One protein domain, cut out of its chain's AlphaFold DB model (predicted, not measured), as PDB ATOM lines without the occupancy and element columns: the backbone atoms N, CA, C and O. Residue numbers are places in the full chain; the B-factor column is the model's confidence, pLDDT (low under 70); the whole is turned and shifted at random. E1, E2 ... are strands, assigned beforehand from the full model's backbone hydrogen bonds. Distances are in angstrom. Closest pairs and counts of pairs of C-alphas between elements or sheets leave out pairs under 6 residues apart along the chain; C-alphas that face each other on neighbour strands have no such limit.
ATOM      1  N   ASN A 118     -46.418  58.244 -34.018       91.25
ATOM      2  CA  ASN A 118     -46.504  59.271 -35.059       91.25
ATOM      3  C   ASN A 118     -45.253  60.171 -35.096       91.25
ATOM      4  O   ASN A 118     -45.024  60.866 -36.085       91.25
ATOM      5  N   PHE A 119     -44.412  60.122 -34.054       92.69
ATOM      6  CA  PHE A 119     -43.179  60.908 -33.916       92.69
ATOM      7  C   PHE A 119     -41.915  60.156 -34.354       92.69
ATOM      8  O   PHE A 119     -40.798  60.480 -33.950       92.69
ATOM      9  N   ASN A 120     -42.093  59.110 -35.165       91.00
ATOM     10  CA  ASN A 120     -41.019  58.271 -35.690       91.00
ATOM     11  C   ASN A 120     -40.038  57.766 -34.602       91.00
ATOM     12  O   ASN A 120     -38.839  58.062 -34.661       91.00
ATOM     13  N   PRO A 121     -40.535  57.042 -33.581       93.19
ATOM     14  CA  PRO A 121     -39.693  56.545 -32.503       93.19
ATOM     15  C   PRO A 121     -38.657  55.550 -33.036       93.19
ATOM     16  O   PRO A 121     -38.948  54.726 -33.905       93.19
ATOM     17  N   ARG A 122     -37.447  55.618 -32.481       92.75
ATOM     18  CA  ARG A 122     -36.362  54.665 -32.714       92.75
ATOM     19  C   ARG A 122     -36.394  53.582 -31.643       92.75
ATOM     20  O   ARG A 122     -36.650  53.866 -30.472       92.75
ATOM     21  N   TYR A 123     -36.111  52.357 -32.058       91.25
ATOM     22  CA  TYR A 123     -36.031  51.198 -31.180       91.25
ATOM     23  C   TYR A 123     -34.584  50.733 -31.148       91.25
ATOM     24  O   TYR A 123     -34.010  50.452 -32.195       91.25
ATOM     25  N   GLU A 124     -34.006  50.705 -29.958       87.81
ATOM     26  CA  GLU A 124     -32.631  50.278 -29.735       87.81
ATOM     27  C   GLU A 124     -32.646  49.059 -28.832       87.81
ATOM     28  O   GLU A 124     -33.217  49.102 -27.739       87.81
ATOM     29  N   GLU A 125     -32.047  47.973 -29.300       87.00
ATOM     30  CA  GLU A 125     -31.842  46.800 -28.471       87.00
ATOM     31  C   GLU A 125     -30.714  47.103 -27.485       87.00
ATOM     32  O   GLU A 125     -29.599  47.450 -27.868       87.00
ATOM     33  N   ILE A 126     -31.034  47.023 -26.202       84.12
ATOM     34  CA  ILE A 126     -30.080  47.188 -25.115       84.12
ATOM     35  C   ILE A 126     -30.028  45.897 -24.312       84.12
ATOM     36  O   ILE A 126     -31.060  45.299 -23.999       84.12
ATOM     37  N   GLU A 127     -28.827  45.485 -23.934       85.06
ATOM     38  CA  GLU A 127     -28.643  44.414 -22.965       85.06
ATOM     39  C   GLU A 127     -28.627  45.013 -21.562       85.06
ATOM     40  O   GLU A 127     -27.878  45.946 -21.269       85.06
ATOM     41  N   LYS A 128     -29.492  44.501 -20.688       79.62
ATOM     42  CA  LYS A 128     -29.452  44.805 -19.260       79.62
ATOM     43  C   LYS A 128     -29.111  43.554 -18.484       79.62
ATOM     44  O   LYS A 128     -29.750  42.518 -18.651       79.62
ATOM     45  N   GLU A 129     -28.127  43.681 -17.611       84.31
ATOM     46  CA  GLU A 129     -27.765  42.639 -16.669       84.31
ATOM     47  C   GLU A 129     -28.600  42.790 -15.397       84.31
ATOM     48  O   GLU A 129     -28.645  43.852 -14.776       84.31
ATOM     49  N   TYR A 130     -29.306  41.725 -15.035       77.88
ATOM     50  CA  TYR A 130     -30.090  41.640 -13.815       77.88
ATOM     51  C   TYR A 130     -29.436  40.628 -12.883       77.88
ATOM     52  O   TYR A 130     -29.318  39.452 -13.229       77.88
ATOM     53  N   SER A 131     -29.042  41.073 -11.691       76.75
ATOM     54  CA  SER A 131     -28.618  40.172 -10.623       76.75
ATOM     55  C   SER A 131     -29.836  39.691  -9.840       76.75
ATOM     56  O   SER A 131     -30.611  40.513  -9.348       76.75
ATOM     57  N   TYR A 132     -29.985  38.382  -9.678       75.06
ATOM     58  CA  TYR A 132     -31.012  37.799  -8.820       75.06
ATOM     59  C   TYR A 132     -30.397  36.767  -7.876       75.06
ATOM     60  O   TYR A 132     -29.439  36.067  -8.213       75.06
ATOM     61  N   THR A 133     -30.949  36.689  -6.669       75.19
ATOM     62  CA  THR A 133     -30.579  35.685  -5.671       75.19
ATOM     63  C   THR A 133     -31.519  34.497  -5.778       75.19
ATOM     64  O   THR A 133     -32.731  34.643  -5.623       75.19
ATOM     65  N   TYR A 134     -30.962  33.316  -6.019       62.22
ATOM     66  CA  TYR A 134     -31.714  32.064  -6.016       62.22
ATOM     67  C   TYR A 134     -31.573  31.394  -4.641       62.22
ATOM     68  O   TYR A 134     -30.448  31.148  -4.200       62.22
ATOM     69  N   TYR A 135     -32.695  31.184  -3.940       72.00
ATOM     70  CA  TYR A 135     -32.760  30.621  -2.577       72.00
ATOM     71  C   TYR A 135     -31.738  31.209  -1.581       72.00
ATOM     72  O   TYR A 135     -31.165  30.492  -0.767       72.00
ATOM     73  N   GLY A 136     -31.460  32.513  -1.679       70.12
ATOM     74  CA  GLY A 136     -30.590  33.238  -0.743       70.12
ATOM     75  C   GLY A 136     -29.090  32.906  -0.786       70.12
ATOM     76  O   GLY A 136     -28.345  33.511  -0.025       70.12
ATOM     77  N   LYS A 137     -28.620  31.993  -1.651       65.44
ATOM     78  CA  LYS A 137     -27.243  31.452  -1.565       65.44
ATOM     79  C   LYS A 137     -26.298  31.864  -2.699       65.44
ATOM     80  O   LYS A 137     -25.095  31.922  -2.481       65.44
ATOM     81  N   HIS A 138     -26.809  32.215  -3.883       63.41
ATOM     82  CA  HIS A 138     -25.961  32.604  -5.022       63.41
ATOM     83  C   HIS A 138     -26.536  33.796  -5.798       63.41
ATOM     84  O   HIS A 138     -27.713  33.785  -6.171       63.41
ATOM     85  N   LYS A 139     -25.697  34.809  -6.075       70.12
ATOM     86  CA  LYS A 139     -26.000  35.888  -7.029       70.12
ATOM     87  C   LYS A 139     -25.732  35.368  -8.439       70.12
ATOM     88  O   LYS A 139     -24.580  35.178  -8.816       70.12
ATOM     89  N   ARG A 140     -26.791  35.125  -9.210       72.56
ATOM     90  CA  ARG A 140     -26.681  34.871 -10.652       72.56
ATOM     91  C   ARG A 140     -26.948  36.163 -11.403       72.56
ATOM     92  O   ARG A 140     -27.801  36.948 -10.986       72.56
ATOM     93  N   THR A 141     -26.254  36.360 -12.515       79.62
ATOM     94  CA  THR A 141     -26.564  37.437 -13.449       79.62
ATOM     95  C   THR A 141     -27.247  36.874 -14.689       79.62
ATOM     96  O   THR A 141     -26.873  35.829 -15.219       79.62
ATOM     97  N   ALA A 142     -28.319  37.534 -15.119       79.12
ATOM     98  CA  ALA A 142     -28.996  37.249 -16.375       79.12
ATOM     99  C   ALA A 142     -28.907  38.478 -17.275       79.12
ATOM    100  O   ALA A 142     -29.296  39.575 -16.870       79.12
ATOM    101  N   LYS A 143     -28.436  38.288 -18.508       82.69
ATOM    102  CA  LYS A 143     -28.479  39.318 -19.547       82.69
ATOM    103  C   LYS A 143     -29.816  39.234 -20.270       82.69
ATOM    104  O   LYS A 143     -30.162  38.201 -20.836       82.69
ATOM    105  N   VAL A 144     -30.580  40.320 -20.234       80.12
ATOM    106  CA  VAL A 144     -31.879  40.431 -20.900       80.12
ATOM    107  C   VAL A 144     -31.785  41.495 -21.981       80.12
ATOM    108  O   VAL A 144     -31.440  42.644 -21.705       80.12
ATOM    109  N   LYS A 145     -32.138  41.110 -23.206       80.94
ATOM    110  CA  LYS A 145     -32.281  42.022 -24.341       80.94
ATOM    111  C   LYS A 145     -33.620  42.748 -24.252       80.94
ATOM    112  O   LYS A 145     -34.675  42.123 -24.132       80.94
ATOM    113  N   LEU A 146     -33.583  44.076 -24.265       79.44
ATOM    114  CA  LEU A 146     -34.754  44.942 -24.167       79.44
ATOM    115  C   LEU A 146     -34.751  45.950 -25.309       79.44
ATOM    116  O   LEU A 146     -33.739  46.582 -25.580       79.44
ATOM    117  N   ASN A 147     -35.916  46.189 -25.904       84.12
ATOM    118  CA  ASN A 147     -36.085  47.261 -26.881       84.12
ATOM    119  C   ASN A 147     -36.372  48.581 -26.156       84.12
ATOM    120  O   ASN A 147     -37.509  48.838 -25.749       84.12
ATOM    121  N   GLN A 148     -35.350  49.419 -25.994       88.56
ATOM    122  CA  GLN A 148     -35.502  50.784 -25.504       88.56
ATOM    123  C   GLN A 148     -36.095  51.668 -26.602       88.56
ATOM    124  O   GLN A 148     -35.588  51.738 -27.720       88.56
ATOM    125  N   VAL A 149     -37.156  52.394 -26.258       93.69
ATOM    126  CA  VAL A 149     -37.771  53.371 -27.157       93.69
ATOM    127  C   VAL A 149     -37.107  54.730 -26.953       93.69
ATOM    128  O   VAL A 149     -37.042  55.240 -25.829       93.69
ATOM    129  N   LYS A 150     -36.635  55.336 -28.042       94.19
ATOM    130  CA  LYS A 150     -36.165  56.724 -28.081       94.19
ATOM    131  C   LYS A 150     -37.053  57.526 -29.025       94.19
ATOM    132  O   LYS A 150     -37.344  57.079 -30.130       94.19
ATOM    133  N   VAL A 151     -37.485  58.714 -28.621       94.38
ATOM    134  CA  VAL A 151     -38.352  59.569 -29.442       94.38
ATOM    135  C   VAL A 151     -37.877  61.012 -29.392       94.38
ATOM    136  O   VAL A 151     -37.385  61.482 -28.371       94.38
ATOM    137  N   LYS A 152     -38.032  61.721 -30.505       94.56
ATOM    138  CA  LYS A 152     -37.859  63.168 -30.581       94.56
ATOM    139  C   LYS A 152     -39.220  63.784 -30.871       94.56
ATOM    140  O   LYS A 152     -39.807  63.456 -31.897       94.56
ATOM    141  N   ILE A 153     -39.727  64.609 -29.953       92.12
ATOM    142  CA  ILE A 153     -41.075  65.198 -30.041       92.12
ATOM    143  C   ILE A 153     -41.004  66.566 -30.722       92.12
ATOM    144  O   ILE A 153     -41.534  66.724 -31.819       92.12
ATOM    145  N   LYS A 154     -40.308  67.536 -30.115       92.56
ATOM    146  CA  LYS A 154     -39.998  68.821 -30.757       92.56
ATOM    147  C   LYS A 154     -38.729  68.700 -31.594       92.56
ATOM    148  O   LYS A 154     -37.784  68.019 -31.182       92.56
ATOM    149  N   ARG A 155     -38.665  69.373 -32.742       91.94
ATOM    150  CA  ARG A 155     -37.461  69.365 -33.587       91.94
ATOM    151  C   ARG A 155     -36.268  70.055 -32.929       91.94
ATOM    152  O   ARG A 155     -35.145  69.593 -33.125       91.94
ATOM    153  N   SER A 156     -36.511  71.059 -32.094       91.69
ATOM    154  CA  SER A 156     -35.484  71.711 -31.272       91.69
ATOM    155  C   SER A 156     -34.959  70.828 -30.134       91.69
ATOM    156  O   SER A 156     -33.851  71.031 -29.655       91.69
ATOM    157  N   SER A 157     -35.720  69.811 -29.712       90.19
ATOM    158  CA  SER A 157     -35.323  68.925 -28.612       90.19
ATOM    159  C   SER A 157     -34.383  67.794 -29.054       90.19
ATOM    160  O   SER A 157     -34.402  67.342 -30.206       90.19
ATOM    161  N   GLY A 158     -33.572  67.301 -28.115       91.81
ATOM    162  CA  GLY A 158     -32.770  66.090 -28.292       91.81
ATOM    163  C   GLY A 158     -33.610  64.807 -28.319       91.81
ATOM    164  O   GLY A 158     -34.799  64.799 -27.997       91.81
ATOM    165  N   LEU A 159     -32.979  63.692 -28.694       92.81
ATOM    166  CA  LEU A 159     -33.606  62.369 -28.642       92.81
ATOM    167  C   LEU A 159     -33.839  61.965 -27.172       92.81
ATOM    168  O   LEU A 159     -32.885  61.827 -26.407       92.81
ATOM    169  N   GLN A 160     -35.089  61.742 -26.772       92.38
ATOM    170  CA  GLN A 160     -35.448  61.396 -25.396       92.38
ATOM    171  C   GLN A 160     -35.614  59.885 -25.225       92.38
ATOM    172  O   GLN A 160     -36.311  59.228 -26.001       92.38
ATOM    173  N   LYS A 161     -34.988  59.330 -24.181       92.62
ATOM    174  CA  LYS A 161     -35.111  57.914 -23.804       92.62
ATOM    175  C   LYS A 161     -36.377  57.693 -22.980       92.62
ATOM    176  O   LYS A 161     -36.580  58.348 -21.960       92.62
ATOM    177  N   MET A 162     -37.178  56.703 -23.356       90.69
ATOM    178  CA  MET A 162     -38.382  56.327 -22.620       90.69
ATOM    179  C   MET A 162     -38.126  55.093 -21.749       90.69
ATOM    180  O   MET A 162     -38.081  53.969 -22.242       90.69
ATOM    181  N   LYS A 163     -37.960  55.300 -20.436       82.56
ATOM    182  CA  LYS A 163     -37.485  54.265 -19.493       82.56
ATOM    183  C   LYS A 163     -38.403  53.039 -19.362       82.56
ATOM    184  O   LYS A 163     -37.898  51.949 -19.113       82.56
ATOM    185  N   SER A 164     -39.711  53.210 -19.566       85.00
ATOM    186  CA  SER A 164     -40.730  52.168 -19.336       85.00
ATOM    187  C   SER A 164     -41.612  51.903 -20.557       85.00
ATOM    188  O   SER A 164     -42.697  51.328 -20.425       85.00
ATOM    189  N   ALA A 165     -41.190  52.374 -21.730       92.75
ATOM    190  CA  ALA A 165     -41.935  52.198 -22.964       92.75
ATOM    191  C   ALA A 165     -41.338  51.068 -23.805       92.75
ATOM    192  O   ALA A 165     -40.122  50.892 -23.837       92.75
ATOM    193  N   PHE A 166     -42.193  50.319 -24.496       91.25
ATOM    194  CA  PHE A 166     -41.799  49.215 -25.364       91.25
ATOM    195  C   PHE A 166     -42.717  49.143 -26.594       91.25
ATOM    196  O   PHE A 166     -43.908  49.461 -26.494       91.25
ATOM    197  N   PRO A 167     -42.200  48.733 -27.764       91.25
ATOM    198  CA  PRO A 167     -43.038  48.467 -28.925       91.25
ATOM    199  C   PRO A 167     -43.848  47.183 -28.720       91.25
ATOM    200  O   PRO A 167     -43.312  46.162 -28.288       91.25
ATOM    201  N   ALA A 168     -45.128  47.203 -29.078       89.31
ATOM    202  CA  ALA A 168     -45.953  46.000 -29.156       89.31
ATOM    203  C   ALA A 168     -46.994  46.108 -30.278       89.31
ATOM    204  O   ALA A 168     -47.271  47.191 -30.797       89.31
ATOM    205  N   LYS A 169     -47.571  44.967 -30.662       89.00
ATOM    206  CA  LYS A 169     -48.704  44.885 -31.591       89.00
ATOM    207  C   LYS A 169     -49.981  44.621 -30.794       89.00
ATOM    208  O   LYS A 169     -49.981  43.758 -29.917       89.00
ATOM    209  N   VAL A 170     -51.055  45.349 -31.085       82.75
ATOM    210  CA  VAL A 170     -52.353  45.126 -30.431       82.75
ATOM    211  C   VAL A 170     -53.047  43.932 -31.081       82.75
ATOM    212  O   VAL A 170     -53.413  43.997 -32.248       82.75
ATOM    213  N   GLY A 171     -53.242  42.843 -30.334       75.50
ATOM    214  CA  GLY A 171     -53.984  41.667 -30.803       75.50
ATOM    215  C   GLY A 171     -53.398  40.978 -32.046       75.50
ATOM    216  O   GLY A 171     -52.321  41.311 -32.552       75.50
ATOM    217  N   ARG A 172     -54.125  39.980 -32.561       76.06
ATOM    218  CA  ARG A 172     -53.756  39.279 -33.797       76.06
ATOM    219  C   ARG A 172     -54.140  40.162 -34.988       76.06
ATOM    220  O   ARG A 172     -55.305  40.272 -35.328       76.06
ATOM    221  N   GLY A 173     -53.151  40.828 -35.585       76.94
ATOM    222  CA  GLY A 173     -53.355  41.658 -36.783       76.94
ATOM    223  C   GLY A 173     -53.503  43.165 -36.547       76.94
ATOM    224  O   GLY A 173     -53.477  43.906 -37.520       76.94
ATOM    225  N   GLY A 174     -53.566  43.648 -35.302       80.81
ATOM    226  CA  GLY A 174     -53.719  45.086 -35.053       80.81
ATOM    227  C   GLY A 174     -52.451  45.912 -35.286       80.81
ATOM    228  O   GLY A 174     -51.416  45.419 -35.739       80.81
ATOM    229  N   HIS A 175     -52.534  47.207 -34.997       87.38
ATOM    230  CA  HIS A 175     -51.451  48.146 -35.272       87.38
ATOM    231  C   HIS A 175     -50.273  47.973 -34.295       87.38
ATOM    232  O   HIS A 175     -50.434  47.527 -33.155       87.38
ATOM    233  N   LYS A 176     -49.065  48.311 -34.766       89.06
ATOM    234  CA  LYS A 176     -47.868  48.430 -33.922       89.06
ATOM    235  C   LYS A 176     -47.887  49.801 -33.247       89.06
ATOM    236  O   LYS A 176     -48.025  50.804 -33.939       89.06
ATOM    237  N   ALA A 177     -47.726  49.833 -31.932       92.38
ATOM    238  CA  ALA A 177     -47.689  51.056 -31.138       92.38
ATOM    239  C   ALA A 177     -46.667  50.954 -29.999       92.38
ATOM    240  O   ALA A 177     -46.122  49.883 -29.713       92.38
ATOM    241  N   VAL A 178     -46.379  52.095 -29.377       93.88
ATOM    242  CA  VAL A 178     -45.516  52.182 -28.198       93.88
ATOM    243  C   VAL A 178     -46.393  52.151 -26.956       93.88
ATOM    244  O   VAL A 178     -47.289  52.978 -26.801       93.88
ATOM    245  N   PHE A 179     -46.120  51.213 -26.058       93.25
ATOM    246  CA  PHE A 179     -46.896  50.992 -24.845       93.25
ATOM    247  C   PHE A 179     -46.043  51.179 -23.604       93.25
ATOM    248  O   PHE A 179     -44.830  50.998 -23.635       93.25
ATOM    249  N   THR A 180     -46.699  51.486 -22.492       93.44
ATOM    250  CA  THR A 180     -46.119  51.387 -21.157       93.44
ATOM    251  C   THR A 180     -47.005  50.524 -20.268       93.44
ATOM    252  O   THR A 180     -48.211  50.402 -20.508       93.44
ATOM    253  N   ARG A 181     -46.405  49.882 -19.263       90.06
ATOM    254  CA  ARG A 181     -47.163  49.161 -18.235       90.06
ATOM    255  C   ARG A 181     -47.687  50.173 -17.229       90.06
ATOM    256  O   ARG A 181     -46.966  51.095 -16.864       90.06
ATOM    257  N   PHE A 182     -48.923  50.000 -16.789       89.06
ATOM    258  CA  PHE A 182     -49.537  50.872 -15.795       89.06
ATOM    259  C   PHE A 182     -50.347  50.050 -14.796       89.06
ATOM    260  O   PHE A 182     -50.723  48.918 -15.095       89.06
ATOM    261  N   GLY A 183     -50.625  50.633 -13.631       89.62
ATOM    262  CA  GLY A 183     -51.448  50.015 -12.596       89.62
ATOM    263  C   GLY A 183     -50.863  48.737 -11.990       89.62
ATOM    264  O   GLY A 183     -49.706  48.357 -12.213       89.62
ATOM    265  N   GLU A 184     -51.699  48.076 -11.200       90.75
ATOM    266  CA  GLU A 184     -51.356  46.838 -10.510       90.75
ATOM    267  C   GLU A 184     -51.462  45.614 -11.423       90.75
ATOM    268  O   GLU A 184     -52.092  45.622 -12.487       90.75
ATOM    269  N   LYS A 185     -50.811  44.527 -11.003       90.31
ATOM    270  CA  LYS A 185     -50.962  43.237 -11.672       90.31
ATOM    271  C   LYS A 185     -52.381  42.739 -11.436       90.31
ATOM    272  O   LYS A 185     -52.788  42.549 -10.299       90.31
ATOM    273  N   ARG A 186     -53.097  42.446 -12.514       90.00
ATOM    274  CA  ARG A 186     -54.420  41.823 -12.447       90.00
ATOM    275  C   ARG A 186     -54.456  40.562 -13.288       90.00
ATOM    276  O   ARG A 186     -53.663  40.408 -14.222       90.00
ATOM    277  N   ARG A 187     -55.382  39.665 -12.956       91.56
ATOM    278  CA  ARG A 187     -55.655  38.483 -13.766       91.56
ATOM    279  C   ARG A 187     -56.182  38.942 -15.123       91.56
ATOM    280  O   ARG A 187     -57.169  39.671 -15.205       91.56
ATOM    281  N   MET A 188     -55.486  38.575 -16.187       86.88
ATOM    282  CA  MET A 188     -55.865  38.962 -17.537       86.88
ATOM    283  C   MET A 188     -57.104  38.175 -17.963       86.88
ATOM    284  O   MET A 188     -57.150  36.953 -17.830       86.88
ATOM    285  N   THR A 189     -58.090  38.883 -18.501       84.50
ATOM    286  CA  THR A 189     -59.353  38.317 -18.999       84.50
ATOM    287  C   THR A 189     -59.395  38.211 -20.521       84.50
ATOM    288  O   THR A 189     -60.313  37.613 -21.067       84.50
ATOM    289  N   GLN A 190     -58.411  38.787 -21.223       78.25
ATOM    290  CA  GLN A 190     -58.379  38.855 -22.683       78.25
ATOM    291  C   GLN A 190     -56.965  38.641 -23.248       78.25
ATOM    292  O   GLN A 190     -55.962  39.010 -22.627       78.25
ATOM    293  N   GLY A 191     -56.902  38.087 -24.465       76.69
ATOM    294  CA  GLY A 191     -55.677  37.861 -25.241       76.69
ATOM    295  C   GLY A 191     -54.914  36.583 -24.874       76.69
ATOM    296  O   GLY A 191     -55.397  35.730 -24.144       76.69
ATOM    297  N   ASN A 192     -53.673  36.459 -25.349       79.00
ATOM    298  CA  ASN A 192     -52.861  35.240 -25.175       79.00
ATOM    299  C   ASN A 192     -52.398  34.983 -23.728       79.00
ATOM    300  O   ASN A 192     -51.706  34.008 -23.469       79.00
ATOM    301  N   TYR A 193     -52.712  35.884 -22.796       82.06
ATOM    302  CA  TYR A 193     -52.309  35.780 -21.393       82.06
ATOM    303  C   TYR A 193     -53.497  35.578 -20.452       82.06
ATOM    304  O   TYR A 193     -53.335  35.802 -19.255       82.06
ATOM    305  N   VAL A 194     -54.671  35.189 -20.964       84.56
ATOM    306  CA  VAL A 194     -55.853  34.885 -20.142       84.56
ATOM    307  C   VAL A 194     -55.469  33.944 -18.997       84.56
ATOM    308  O   VAL A 194     -54.754  32.968 -19.195       84.56
ATOM    309  N   GLY A 195     -55.895  34.278 -17.780       88.19
ATOM    310  CA  GLY A 195     -55.585  33.509 -16.573       88.19
ATOM    311  C   GLY A 195     -54.275  33.889 -15.874       88.19
ATOM    312  O   GLY A 195     -54.161  33.646 -14.675       88.19
ATOM    313  N   HIS A 196     -53.335  34.558 -16.552       87.19
ATOM    314  CA  HIS A 196     -52.085  35.025 -15.944       87.19
ATOM    315  C   HIS A 196     -52.230  36.403 -15.286       87.19
ATOM    316  O   HIS A 196     -52.965  37.266 -15.769       87.19
ATOM    317  N   TYR A 197     -51.459  36.651 -14.224       89.06
ATOM    318  CA  TYR A 197     -51.356  37.971 -13.600       89.06
ATOM    319  C   TYR A 197     -50.329  38.838 -14.321       89.06
ATOM    320  O   TYR A 197     -49.128  38.552 -14.310       89.06
ATOM    321  N   LYS A 198     -50.788  39.928 -14.941       86.38
ATOM    322  CA  LYS A 198     -49.917  40.904 -15.606       86.38
ATOM    323  C   LYS A 198     -50.386  42.327 -15.347       86.38
ATOM    324  O   LYS A 198     -51.564  42.582 -15.120       86.38
ATOM    325  N   GLN A 199     -49.442  43.262 -15.405       89.75
ATOM    326  CA  GLN A 199     -49.791  44.676 -15.463       89.75
ATOM    327  C   GLN A 199     -50.399  44.990 -16.834       89.75
ATOM    328  O   GLN A 199     -49.807  44.590 -17.852       89.75
ATOM    329  N   PRO A 200     -51.539  45.699 -16.878       88.81
ATOM    330  CA  PRO A 200     -52.124  46.152 -18.126       88.81
ATOM    331  C   PRO A 200     -51.185  47.122 -18.853       88.81
ATOM    332  O   PRO A 200     -50.279  47.726 -18.274       88.81
ATOM    333  N   ILE A 201     -51.391  47.237 -20.163       89.31
ATOM    334  CA  ILE A 201     -50.590  48.091 -21.039       89.31
ATOM    335  C   ILE A 201     -51.449  49.240 -21.556       89.31
ATOM    336  O   ILE A 201     -52.621  49.046 -21.878       89.31
ATOM    337  N   LYS A 202     -50.871  50.435 -21.635       91.12
ATOM    338  CA  LYS A 202     -51.513  51.631 -22.183       91.12
ATOM    339  C   LYS A 202     -50.622  52.211 -23.264       91.12
ATOM    340  O   LYS A 202     -49.407  52.292 -23.087       91.12
ATOM    341  N   GLU A 203     -51.226  52.579 -24.388       92.56
ATOM    342  CA  GLU A 203     -50.510  53.259 -25.465       92.56
ATOM    343  C   GLU A 203     -49.973  54.593 -24.946       92.56
ATOM    344  O   GLU A 203     -50.704  55.370 -24.321       92.56
ATOM    345  N   VAL A 204     -48.691  54.854 -25.197       93.06
ATOM    346  CA  VAL A 204     -48.085  56.116 -24.802       93.06
ATOM    347  C   VAL A 204     -48.458  57.183 -25.819       93.06
ATOM    348  O   VAL A 204     -48.188  57.064 -27.017       93.06
ATOM    349  N   LYS A 205     -49.067  58.249 -25.312       90.94
ATOM    350  CA  LYS A 205     -49.477  59.412 -26.088       90.94
ATOM    351  C   LYS A 205     -48.759  60.644 -25.555       90.94
ATOM    352  O   LYS A 205     -48.403  60.695 -24.382       90.94
ATOM    353  N   THR A 206     -48.542  61.615 -26.427       86.06
ATOM    354  CA  THR A 206     -47.873  62.880 -26.114       86.06
ATOM    355  C   THR A 206     -48.772  64.069 -26.458       86.06
ATOM    356  O   THR A 206     -49.927  63.884 -26.852       86.06
ATOM    357  N   THR A 207     -48.247  65.280 -26.288       79.81
ATOM    358  CA  THR A 207     -48.873  66.560 -26.628       79.81
ATOM    359  C   THR A 207     -49.452  66.562 -28.040       79.81
ATOM    360  O   THR A 207     -48.895  65.951 -28.952       79.81
TER     361      THR A 207
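This is residues 118 to 207 of the 248 residues of an uncharacterized protein of Desulfovibrio sp (UniProt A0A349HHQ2). What is the main picture? A long, strongly twisted hairpin of E1 and E2 has short E3 beside one end, where a small sheet of E4, E5 and E6 crosses it as a loose sandwich, only partly face to face. What is it made of? The printed part has 90 residues and seven named strands, E1 to E7 in chain order, in the class all strand. E1 E2 E3 and E4 E5 E6 are antiparallel meanders, each strand the antiparallel neighbour of the one before. How compact is it? It is loose, with a radius of gyration of the C-alphas of 16.4 A, and spans 51 by 33 by 23 A.

How is the largest sheet paired? E1, residues 122 to 134, and E2, residues 138 to 151, form a hairpin, with N 128 and O 144 2.9 A apart, within hydrogen-bond range. E3, residues 160 to 162, is antiparallel to E2, with N 160 and O 151 2.8 A apart. How is the second sheet paired? E4, residues 165 to 169, and E5, residues 176 to 181, form a hairpin, with N 166 and O 179 2.9 A apart. E6, residues 201 to 203, is antiparallel to E5, with N 180 and O 202 2.9 A apart. How do the sheets meet? Their best planes are 45 degrees apart, and the closest C-alphas of E2 and E4, Val 149 and Ala 165, are 6.0 A apart.

Where does E1 begin? C-alpha 122 is at (-36.362, 54.665, -32.714); E1 is 35.3 A long and E2 38.4 A. Where does the last strand end? E7, residues 205 to 207, pairs with no named strand and ends at C-alpha 207, (-48.873, 66.560, -26.628).

How large is it? The C-alphas farthest apart, Lys 137 and Ser 156, are 50.7 A apart. Is anything cut, long or uncertain? The printed part has no cut, the link E5 to E6 is long, and residues 134, 137 and 138 have pLDDT under 70.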